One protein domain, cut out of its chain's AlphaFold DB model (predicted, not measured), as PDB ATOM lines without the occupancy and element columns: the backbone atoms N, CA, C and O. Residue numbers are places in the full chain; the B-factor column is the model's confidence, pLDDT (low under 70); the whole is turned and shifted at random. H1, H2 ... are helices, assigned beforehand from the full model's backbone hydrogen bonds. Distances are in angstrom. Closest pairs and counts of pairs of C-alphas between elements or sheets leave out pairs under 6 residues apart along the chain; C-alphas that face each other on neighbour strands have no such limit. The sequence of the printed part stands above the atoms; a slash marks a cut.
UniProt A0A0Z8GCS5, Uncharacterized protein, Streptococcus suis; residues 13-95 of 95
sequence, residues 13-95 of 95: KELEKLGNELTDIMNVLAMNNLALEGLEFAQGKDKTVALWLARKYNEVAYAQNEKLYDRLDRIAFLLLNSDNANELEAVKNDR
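Overview. This is residues 13 to 95 of the 95 residues of an uncharacterized protein of Streptococcus suis (UniProt A0A0Z8GCS5). This is a long helical hairpin: H1 runs out along the rod, the printed part turns at residues 44 to 46, and the kinked H2 folds back beside H1. The short H3 follows H2 at the end away from that turn and is set steeply to H2. The printed part has 83 residues with three named helices, H1, H2 and H3 in that order, and no named strand; the class is all helix. It is only just extended, close to loose, with a radius of gyration of the C-alphas of 17.9 A, and it spans 56 by 21 by 16 A.

Along the chain. Find C-alpha 13 at (171.624, 183.901, 156.063); from there H1 takes residues 13 to 43, 45.4 A long. H2 takes residues 47 to 80, from C-alpha 47 at (129.822, 159.332, 161.265), and is 45.5 A long with a kink of 29 degrees near residue 58. H3, residues 85 to 93, measures 12.5 A and ends with C-alpha 93 at (175.895, 175.737, 173.091).

Arrangement. Look first at H1 and H2, a helical hairpin: they touch, with the closest C-alphas, those of Gln 43 and Ala 50, 4.9 A apart. Their lines stand at a shallow tilt of 17 degrees, opposite ways. H2 and H3 are close but not clearly touching, the closest C-alphas being those of Leu 78 and Leu 88 at 6.7 A. They run opposite ways at a steep tilt of 49 degrees. H1 and H3 are apart. Each O i to N i+4 pair is within hydrogen-bond range in H1 and H3, and 29 of 30 are in H2.

Size, cuts and confidence. The C-alphas farthest apart, those of Lys 45 and Asn 86, are 56.4 A from each other. The printed part has no cut, and both links are tight. Look to residues 94 to 95 for pLDDT under 70; the mean of the printed part is 93.7.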
ATOM      1  N   LYS A  13     171.818 185.338 156.302       96.25
ATOM      2  CA  LYS A  13     171.624 183.901 156.063       96.25
ATOM      3  C   LYS A  13     170.863 183.207 157.198       96.25
ATOM      4  O   LYS A  13     170.082 182.294 156.944       96.25
ATOM      5  N   GLU A  14     171.092 183.605 158.447       94.94
ATOM      6  CA  GLU A  14     170.327 183.085 159.587       94.94
ATOM      7  C   GLU A  14     168.877 183.557 159.533       94.94
ATOM      8  O   GLU A  14     167.975 182.748 159.722       94.94
ATOM      9  N   LEU A  15     168.644 184.826 159.191       96.62
ATOM     10  CA  LEU A  15     167.297 185.364 158.999       96.62
ATOM     11  C   LEU A  15     166.555 184.657 157.856       96.62
ATOM     12  O   LEU A  15     165.403 184.265 158.026       96.62
ATOM     13  N   GLU A  16     167.219 184.426 156.720       97.94
ATOM     14  CA  GLU A  16     166.664 183.658 155.599       97.94
ATOM     15  C   GLU A  16     166.292 182.234 156.028       97.94
ATOM     16  O   GLU A  16     165.197 181.754 155.733       97.94
ATOM     17  N   LYS A  17     167.165 181.570 156.794       97.38
ATOM     18  CA  LYS A  17     166.881 180.241 157.337       97.38
ATOM     19  C   LYS A  17     165.646 180.244 158.242       97.38
ATOM     20  O   LYS A  17     164.805 179.362 158.092       97.38
ATOM     21  N   LEU A  18     165.511 181.222 159.139       97.69
ATOM     22  CA  LEU A  18     164.323 181.353 159.993       97.69
ATOM     23  C   LEU A  18     163.056 181.590 159.157       97.69
ATOM     24  O   LEU A  18     162.025 180.980 159.432       97.69
ATOM     25  N   GLY A  19     163.136 182.406 158.102       98.06
ATOM     26  CA  GLY A  19     162.030 182.622 157.163       98.06
ATOM     27  C   GLY A  19     161.606 181.348 156.420       98.06
ATOM     28  O   GLY A  19     160.410 181.073 156.289       98.06
ATOM     29  N   ASN A  20     162.571 180.529 155.997       98.31
ATOM     30  CA  ASN A  20     162.296 179.224 155.395       98.31
ATOM     31  C   ASN A  20     161.641 178.272 156.407       98.31
ATOM     32  O   ASN A  20     160.626 177.654 156.098       98.31
ATOM     33  N   GLU A  21     162.148 178.216 157.643       98.00
ATOM     34  CA  GLU A  21     161.551 177.391 158.702       98.00
ATOM     35  C   GLU A  21     160.105 177.815 159.023       98.00
ATOM     36  O   GLU A  21     159.247 176.949 159.205       98.00
ATOM     37  N   LEU A  22     159.812 179.121 159.041       98.62
ATOM     38  CA  LEU A  22     158.450 179.650 159.183       98.62
ATOM     39  C   LEU A  22     157.552 179.254 158.005       98.62
ATOM     40  O   LEU A  22     156.398 178.880 158.212       98.62
ATOM     41  N   THR A  23     158.075 179.294 156.780       98.44
ATOM     42  CA  THR A  23     157.343 178.870 155.577       98.44
ATOM     43  C   THR A  23     156.968 177.393 155.649       98.44
ATOM     44  O   THR A  23     155.818 177.031 155.400       98.44
ATOM     45  N   ASP A  24     157.894 176.542 156.088       98.00
ATOM     46  CA  ASP A  24     157.617 175.121 156.299       98.00
ATOM     47  C   ASP A  24     156.539 174.899 157.367       98.00
ATOM     48  O   ASP A  24     155.658 174.058 157.191       98.00
ATOM     49  N   ILE A  25     156.572 175.662 158.467       98.19
ATOM     50  CA  ILE A  25     155.539 175.607 159.513       98.19
ATOM     51  C   ILE A  25     154.169 175.998 158.943       98.19
ATOM     52  O   ILE A  25     153.193 175.281 159.170       98.19
ATOM     53  N   MET A  26     154.090 177.079 158.161       98.19
ATOM     54  CA  MET A  26     152.843 177.498 157.510       98.19
ATOM     55  C   MET A  26     152.294 176.417 156.572       98.19
ATOM     56  O   MET A  26     151.095 176.142 156.595       98.19
ATOM     57  N   ASN A  27     153.160 175.755 155.801       98.00
ATOM     58  CA  ASN A  27     152.757 174.661 154.914       98.00
ATOM     59  C   ASN A  27     152.187 173.467 155.692       98.00
ATOM     60  O   ASN A  27     151.173 172.893 155.295       98.00
ATOM     61  N   VAL A  28     152.798 173.107 156.826       96.56
ATOM     62  CA  VAL A  28     152.279 172.043 157.696       96.56
ATOM     63  C   VAL A  28     150.903 172.410 158.260       96.56
ATOM     64  O   VAL A  28     149.989 171.587 158.223       96.56
ATOM     65  N   LEU A  29     150.730 173.644 158.739       97.25
ATOM     66  CA  LEU A  29     149.442 174.117 159.254       97.25
ATOM     67  C   LEU A  29     148.357 174.111 158.166       97.25
ATOM     68  O   LEU A  29     147.235 173.677 158.424       97.25
ATOM     69  N   ALA A  30     148.695 174.514 156.937       97.69
ATOM     70  CA  ALA A  30     147.775 174.458 155.803       97.69
ATOM     71  C   ALA A  30     147.311 173.021 155.509       97.69
ATOM     72  O   ALA A  30     146.117 172.783 155.323       97.69
ATOM     73  N   MET A  31     148.228 172.048 155.540       96.19
ATOM     74  CA  MET A  31     147.880 170.634 155.367       96.19
ATOM     75  C   MET A  31     147.013 170.096 156.510       96.19
ATOM     76  O   MET A  31     146.092 169.316 156.260       96.19
ATOM     77  N   ASN A  32     147.258 170.530 157.749       95.81
ATOM     78  CA  ASN A  32     146.426 170.151 158.891       95.81
ATOM     79  C   ASN A  32     144.999 170.685 158.770       95.81
ATOM     80  O   ASN A  32     144.062 169.946 159.072       95.81
ATOM     81  N   ASN A  33     144.829 171.915 158.288       96.19
ATOM     82  CA  ASN A  33     143.509 172.489 158.033       96.19
ATOM     83  C   ASN A  33     142.772 171.733 156.922       96.19
ATOM     84  O   ASN A  33     141.615 171.367 157.102       96.19
ATOM     85  N   LEU A  34     143.456 171.395 155.824       97.06
ATOM     86  CA  LEU A  34     142.862 170.592 154.751       97.06
ATOM     87  C   LEU A  34     142.414 169.203 155.243       97.06
ATOM     88  O   LEU A  34     141.357 168.705 154.855       97.06
ATOM     89  N   ALA A  35     143.197 168.567 156.118       95.19
ATOM     90  CA  ALA A  35     142.810 167.296 156.725       95.19
ATOM     91  C   ALA A  35     141.556 167.432 157.611       95.19
ATOM     92  O   ALA A  35     140.691 166.555 157.572       95.19
ATOM     93  N   LEU A  36     141.424 168.532 158.363       95.50
ATOM     94  CA  LEU A  36     140.228 168.833 159.161       95.50
ATOM     95  C   LEU A  36     138.985 169.033 158.284       95.50
ATOM     96  O   LEU A  36     137.943 168.452 158.586       95.50
ATOM     97  N   GLU A  37     139.100 169.764 157.174       95.69
ATOM     98  CA  GLU A  37     138.011 169.911 156.192       95.69
ATOM     99  C   GLU A  37     137.566 168.545 155.639       95.69
ATOM    100  O   GLU A  37     136.373 168.255 155.522       95.69
ATOM    101  N   GLY A  38     138.523 167.651 155.358       94.06
ATOM    102  CA  GLY A  38     138.237 166.279 154.938       94.06
ATOM    103  C   GLY A  38     137.482 165.459 155.994       94.06
ATOM    104  O   GLY A  38     136.579 164.690 155.652       94.06
ATOM    105  N   LEU A  39     137.811 165.636 157.279       95.38
ATOM    106  CA  LEU A  39     137.100 164.996 158.391       95.38
ATOM    107  C   LEU A  39     135.671 165.523 158.540       95.38
ATOM    108  O   LEU A  39     134.752 164.724 158.736       95.38
ATOM    109  N   GLU A  40     135.472 166.835 158.414       93.44
ATOM    110  CA  GLU A  40     134.146 167.460 158.447       93.44
ATOM    111  C   GLU A  40     133.263 166.934 157.306       93.44
ATOM    112  O   GLU A  40     132.125 166.505 157.526       93.44
ATOM    113  N   PHE A  41     133.818 166.850 156.094       93.81
ATOM    114  CA  PHE A  41     133.123 166.255 154.957       93.81
ATOM    115  C   PHE A  41     132.741 164.790 155.219       93.81
ATOM    116  O   PHE A  41     131.594 164.397 154.981       93.81
ATOM    117  N   ALA A  42     133.673 163.981 155.739       94.12
ATOM    118  CA  ALA A  42     133.417 162.580 156.069       94.12
ATOM    119  C   ALA A  42     132.310 162.440 157.125       94.12
ATOM    120  O   ALA A  42     131.435 161.585 156.982       94.12
ATOM    121  N   GLN A  43     132.288 163.309 158.141       93.19
ATOM    122  CA  GLN A  43     131.270 163.310 159.194       93.19
ATOM    123  C   GLN A  43     129.856 163.527 158.639       93.19
ATOM    124  O   GLN A  43     128.899 162.932 159.144       93.19
ATOM    125  N   GLY A  44     129.723 164.333 157.581       92.00
ATOM    126  CA  GLY A  44     128.463 164.550 156.871       92.00
ATOM    127  C   GLY A  44     127.968 163.345 156.057       92.00
ATOM    128  O   GLY A  44     126.801 163.322 155.663       92.00
ATOM    129  N   LYS A  45     128.824 162.346 155.796       93.50
ATOM    130  CA  LYS A  45     128.504 161.151 154.992       93.50
ATOM    131  C   LYS A  45     128.409 159.878 155.832       93.50
ATOM    132  O   LYS A  45     127.428 159.151 155.715       93.50
ATOM    133  N   ASP A  46     129.404 159.628 156.679       95.12
ATOM    134  CA  ASP A  46     129.499 158.460 157.553       95.12
ATOM    135  C   ASP A  46     130.174 158.848 158.875       95.12
ATOM    136  O   ASP A  46     131.388 159.043 158.971       95.12
ATOM    137  N   LYS A  47     129.363 158.925 159.932       93.44
ATOM    138  CA  LYS A  47     129.822 159.332 161.265       93.44
ATOM    139  C   LYS A  47     130.774 158.321 161.906       93.44
ATOM    140  O   LYS A  47     131.625 158.725 162.697       93.44
ATOM    141  N   THR A  48     130.648 157.033 161.592       94.50
ATOM    142  CA  THR A  48     131.490 155.979 162.175       94.50
ATOM    143  C   THR A  48     132.890 156.039 161.581       94.50
ATOM    144  O   THR A  48     133.876 156.046 162.321       94.50
ATOM    145  N   VAL A  49     132.982 156.150 160.252       91.88
ATOM    146  CA  VAL A  49     134.264 156.311 159.553       91.88
ATOM    147  C   VAL A  49     134.926 157.631 159.943       91.88
ATOM    148  O   VAL A  49     136.116 157.644 160.257       91.88
ATOM    149  N   ALA A  50     134.161 158.722 160.010       93.81
ATOM    150  CA  ALA A  50     134.681 160.018 160.436       93.81
ATOM    151  C   ALA A  50     135.246 159.982 161.862       93.81
ATOM    152  O   ALA A  50     136.337 160.492 162.097       93.81
ATOM    153  N   LEU A  51     134.563 159.326 162.809       95.38
ATOM    154  CA  LEU A  51     135.064 159.179 164.178       95.38
ATOM    155  C   LEU A  51     136.370 158.372 164.230       95.38
ATOM    156  O   LEU A  51     137.273 158.706 164.999       95.38
ATOM    157  N   TRP A  52     136.485 157.313 163.425       95.19
ATOM    158  CA  TRP A  52     137.715 156.527 163.331       95.19
ATOM    159  C   TRP A  52     138.881 157.353 162.765       95.19
ATOM    160  O   TRP A  52     139.961 157.363 163.361       95.19
ATOM    161  N   LEU A  53     138.650 158.102 161.681       95.31
ATOM    162  CA  LEU A  53     139.650 158.999 161.095       95.31
ATOM    163  C   LEU A  53     140.041 160.129 162.056       95.31
ATOM    164  O   LEU A  53     141.226 160.413 162.204       95.31
ATOM    165  N   ALA A  54     139.079 160.728 162.763       95.50
ATOM    166  CA  ALA A  54     139.332 161.806 163.717       95.50
ATOM    167  C   ALA A  54     140.231 161.354 164.876       95.50
ATOM    168  O   ALA A  54     141.128 162.087 165.282       95.50
ATOM    169  N   ARG A  55     140.058 160.122 165.381       95.00
ATOM    170  CA  ARG A  55     140.955 159.556 166.408       95.00
ATOM    171  C   ARG A  55     142.394 159.453 165.907       95.00
ATOM    172  O   ARG A  55     143.307 159.881 166.601       95.00
ATOM    173  N   LYS A  56     142.583 158.938 164.687       94.25
ATOM    174  CA  LYS A  56     143.906 158.832 164.053       94.25
ATOM    175  C   LYS A  56     144.529 160.197 163.786       94.25
ATOM    176  O   LYS A  56     145.712 160.388 164.043       94.25
ATOM    177  N   TYR A  57     143.729 161.143 163.305       95.88
ATOM    178  CA  TYR A  57     144.169 162.512 163.090       95.88
ATOM    179  C   TYR A  57     144.617 163.165 164.397       95.88
ATOM    180  O   TYR A  57     145.711 163.708 164.434       95.88
ATOM    181  N   ASN A  58     143.836 163.062 165.477       94.50
ATOM    182  CA  ASN A  58     144.168 163.692 166.757       94.50
ATOM    183  C   ASN A  58     145.514 163.213 167.319       94.50
ATOM    184  O   ASN A  58     146.287 164.033 167.805       94.50
ATOM    185  N   GLU A  59     145.817 161.912 167.219       92.81
ATOM    186  CA  GLU A  59     147.115 161.352 167.632       92.81
ATOM    187  C   GLU A  59     148.281 162.002 166.866       92.81
ATOM    188  O   GLU A  59     149.280 162.410 167.461       92.81
ATOM    189  N   VAL A  60     148.145 162.135 165.543       94.25
ATOM    190  CA  VAL A  60     149.185 162.708 164.676       94.25
ATOM    191  C   VAL A  60     149.286 164.225 164.847       94.25
ATOM    192  O   VAL A  60     150.387 164.754 164.988       94.25
ATOM    193  N   ALA A  61     148.150 164.921 164.862       95.00
ATOM    194  CA  ALA A  61     148.068 166.370 164.970       95.00
ATOM    195  C   ALA A  61     148.626 166.861 166.307       95.00
ATOM    196  O   ALA A  61     149.342 167.856 166.331       95.00
ATOM    197  N   TYR A  62     148.372 166.144 167.407       94.38
ATOM    198  CA  TYR A  62     148.929 166.497 168.711       94.38
ATOM    199  C   TYR A  62     150.464 166.442 168.702       94.38
ATOM    200  O   TYR A  62     151.120 167.447 168.973       94.38
ATOM    201  N   ALA A  63     151.042 165.312 168.282       94.56
ATOM    202  CA  ALA A  63     152.496 165.151 168.202       94.56
ATOM    203  C   ALA A  63     153.154 166.129 167.210       94.56
ATOM    204  O   ALA A  63     154.310 166.522 167.372       94.56
ATOM    205  N   GLN A  64     152.443 166.508 166.147       95.94
ATOM    206  CA  GLN A  64     152.922 167.511 165.205       95.94
ATOM    207  C   GLN A  64     152.859 168.920 165.798       95.94
ATOM    208  O   GLN A  64     153.814 169.673 165.633       95.94
ATOM    209  N   ASN A  65     151.791 169.261 166.520       96.00
ATOM    210  CA  ASN A  65     151.627 170.565 167.156       96.00
ATOM    211  C   ASN A  65     152.689 170.821 168.226       96.00
ATOM    212  O   ASN A  65     153.221 171.925 168.257       96.00
ATOM    213  N   GLU A  66     153.060 169.821 169.032       96.56
ATOM    214  CA  GLU A  66     154.177 169.948 169.986       96.56
ATOM    215  C   GLU A  66     155.483 170.310 169.259       96.56
ATOM    216  O   GLU A  66     156.137 171.296 169.586       96.56
ATOM    217  N   LYS A  67     155.803 169.607 168.165       96.19
ATOM    218  CA  LYS A  67     156.997 169.913 167.356       96.19
ATOM    219  C   LYS A  67     156.943 171.294 166.707       96.19
ATOM    220  O   LYS A  67     157.978 171.936 166.549       96.19
ATOM    221  N   LEU A  68     155.768 171.731 166.248       97.62
ATOM    222  CA  LEU A  68     155.598 173.068 165.677       97.62
ATOM    223  C   LEU A  68     155.762 174.143 166.749       97.62
ATOM    224  O   LEU A  68     156.406 175.151 166.475       97.62
ATOM    225  N   TYR A  69     155.225 173.911 167.947       97.12
ATOM    226  CA  TYR A  69     155.356 174.810 169.086       97.12
ATOM    227  C   TYR A  69     156.827 175.021 169.448       97.12
ATOM    228  O   TYR A  69     157.285 176.160 169.434       97.12
ATOM    229  N   ASP A  70     157.594 173.945 169.637       96.25
ATOM    230  CA  ASP A  70     159.020 174.037 169.978       96.25
ATOM    231  C   ASP A  70     159.826 174.783 168.902       96.25
ATOM    232  O   ASP A  70     160.715 175.589 169.190       96.25
ATOM    233  N   ARG A  71     159.509 174.540 167.622       96.81
ATOM    234  CA  ARG A  71     160.154 175.240 166.503       96.81
ATOM    235  C   ARG A  71     159.801 176.726 166.487       96.81
ATOM    236  O   ARG A  71     160.691 177.544 166.267       96.81
ATOM    237  N   LEU A  72     158.532 177.070 166.701       98.19
ATOM    238  CA  LEU A  72     158.068 178.457 166.760       98.19
ATOM    239  C   LEU A  72     158.689 179.200 167.938       98.19
ATOM    240  O   LEU A  72     159.172 180.313 167.745       98.19
ATOM    241  N   ASP A  73     158.728 178.578 169.113       96.75
ATOM    242  CA  ASP A  73     159.337 179.143 170.317       96.75
ATOM    243  C   ASP A  73     160.818 179.450 170.081       96.75
ATOM    244  O   ASP A  73     161.274 180.578 170.275       96.75
ATOM    245  N   ARG A  74     161.554 178.498 169.496       95.38
ATOM    246  CA  ARG A  74     162.954 178.708 169.119       95.38
ATOM    247  C   ARG A  74     163.137 179.857 168.122       95.38
ATOM    248  O   ARG A  74     164.081 180.637 168.254       95.38
ATOM    249  N   ILE A  75     162.288 179.949 167.097       96.88
ATOM    250  CA  ILE A  75     162.353 181.042 166.113       96.88
ATOM    251  C   ILE A  75     162.066 182.382 166.799       96.88
ATOM    252  O   ILE A  75     162.812 183.340 166.593       96.88
ATOM    253  N   ALA A  76     161.032 182.444 167.639       96.69
ATOM    254  CA  ALA A  76     160.666 183.640 168.387       96.69
ATOM    255  C   ALA A  76     161.807 184.092 169.302       96.69
ATOM    256  O   ALA A  76     162.183 185.262 169.264       96.69
ATOM    257  N   PHE A  77     162.415 183.165 170.046       95.38
ATOM    258  CA  PHE A  77     163.563 183.447 170.898       95.38
ATOM    259  C   PHE A  77     164.709 184.096 170.113       95.38
ATOM    260  O   PHE A  77     165.230 185.131 170.526       95.38
ATOM    261  N   LEU A  78     165.087 183.523 168.965       95.19
ATOM    262  CA  LEU A  78     166.189 184.038 168.145       95.19
ATOM    263  C   LEU A  78     165.891 185.431 167.584       95.19
ATOM    264  O   LEU A  78     166.771 186.288 167.575       95.19
ATOM    265  N   LEU A  79     164.662 185.666 167.123       95.06
ATOM    266  CA  LEU A  79     164.262 186.960 166.570       95.06
ATOM    267  C   LEU A  79     164.175 188.046 167.655       95.06
ATOM    268  O   LEU A  79     164.661 189.158 167.444       95.06
ATOM    269  N   LEU A  80     163.603 187.724 168.820       94.81
ATOM    270  CA  LEU A  80     163.466 188.654 169.948       94.81
ATOM    271  C   LEU A  80     164.811 189.009 170.590       94.81
ATOM    272  O   LEU A  80     164.967 190.125 171.071       94.81
ATOM    273  N   ASN A  81     165.779 188.092 170.552       94.12
ATOM    274  CA  ASN A  81     167.139 188.297 171.056       94.12
ATOM    275  C   ASN A  81     168.146 188.577 169.935       94.12
ATOM    276  O   ASN A  81     169.344 188.339 170.092       94.12
ATOM    277  N   SER A  82     167.677 189.065 168.785       92.94
ATOM    278  CA  SER A  82     168.514 189.231 167.595       92.94
ATOM    279  C   SER A  82     169.663 190.229 167.770       92.94
ATOM    280  O   SER A  82     170.570 190.236 166.947       92.94
ATOM    281  N   ASP A  83     169.664 191.030 168.832       92.00
ATOM    282  CA  ASP A  83     170.698 191.991 169.221       92.00
ATOM    283  C   ASP A  83     171.450 191.603 170.517       92.00
ATOM    284  O   ASP A  83     172.338 192.333 170.964       92.00
ATOM    285  N   ASN A  84     171.125 190.455 171.125       92.38
ATOM    286  CA  ASN A  84     171.682 189.996 172.397       92.38
ATOM    287  C   ASN A  84     172.647 188.818 172.193       92.38
ATOM    288  O   ASN A  84     172.251 187.654 172.145       92.38
ATOM    289  N   ALA A  85     173.945 189.122 172.113       90.06
ATOM    290  CA  ALA A  85     174.989 188.130 171.851       90.06
ATOM    291  C   ALA A  85     175.009 186.976 172.870       90.06
ATOM    292  O   ALA A  85     175.226 185.833 172.481       90.06
ATOM    293  N   ASN A  86     174.761 187.256 174.154       90.69
ATOM    294  CA  ASN A  86     174.826 186.239 175.208       90.69
ATOM    295  C   ASN A  86     173.724 185.186 175.038       90.69
ATOM    296  O   ASN A  86     173.997 183.991 175.117       90.69
ATOM    297  N   GLU A  87     172.500 185.631 174.754       91.06
ATOM    298  CA  GLU A  87     171.350 184.747 174.520       91.06
ATOM    299  C   GLU A  87     171.526 183.937 173.227       91.06
ATOM    300  O   GLU A  87     171.241 182.740 173.184       91.06
ATOM    301  N   LEU A  88     172.065 184.556 172.170       90.00
ATOM    302  CA  LEU A  88     172.342 183.856 170.912       90.00
ATOM    303  C   LEU A  88     173.435 182.785 171.061       90.00
ATOM    304  O   LEU A  88     173.322 181.719 170.453       90.00
ATOM    305  N   GLU A  89     174.478 183.036 171.857       87.56
ATOM    306  CA  GLU A  89     175.519 182.040 172.147       87.56
ATOM    307  C   GLU A  89     175.007 180.899 173.039       87.56
ATOM    308  O   GLU A  89     175.371 179.746 172.808       87.56
ATOM    309  N   ALA A  90     174.113 181.170 173.996       86.44
ATOM    310  CA  ALA A  90     173.488 180.123 174.808       86.44
ATOM    311  C   ALA A  90     172.767 179.076 173.934       86.44
ATOM    312  O   ALA A  90     172.999 177.878 174.079       86.44
ATOM    313  N   VAL A  91     172.005 179.519 172.925       83.69
ATOM    314  CA  VAL A  91     171.300 178.619 171.987       83.69
ATOM    315  C   VAL A  91     172.247 177.805 171.099       83.69
ATOM    316  O   VAL A  91     171.883 176.723 170.630       83.69
ATOM    317  N   LYS A  92     173.449 178.316 170.808       77.31
ATOM    318  CA  LYS A  92     174.456 177.573 170.033       77.31
ATOM    319  C   LYS A  92     175.107 176.464 170.858       77.31
ATOM    320  O   LYS A  92     175.463 175.448 170.272       77.31
ATOM    321  N   ASN A  93     175.242 176.668 172.168       72.44
ATOM    322  CA  ASN A  93     175.895 175.737 173.091       72.44
ATOM    323  C   ASN A  93     174.946 174.678 173.678       72.44
ATOM    324  O   ASN A  93     175.417 173.644 174.135       72.44
ATOM    325  N   ASP A  94     173.630 174.898 173.616       65.25
ATOM    326  CA  ASP A  94     172.592 173.914 173.974       65.25
ATOM    327  C   ASP A  94     172.358 172.829 172.889       65.25
ATOM    328  O   ASP A  94     171.340 172.134 172.896       65.25
ATOM    329  N   ARG A  95     173.278 172.681 171.922       53.09
ATOM    330  CA  ARG A  95     173.161 171.780 170.761       53.09
ATOM    331  C   ARG A  95     174.266 170.743 170.673       53.09
ATOM    332  O   ARG A  95     175.446 171.127 170.814       53.09
TER     333      ARG A  95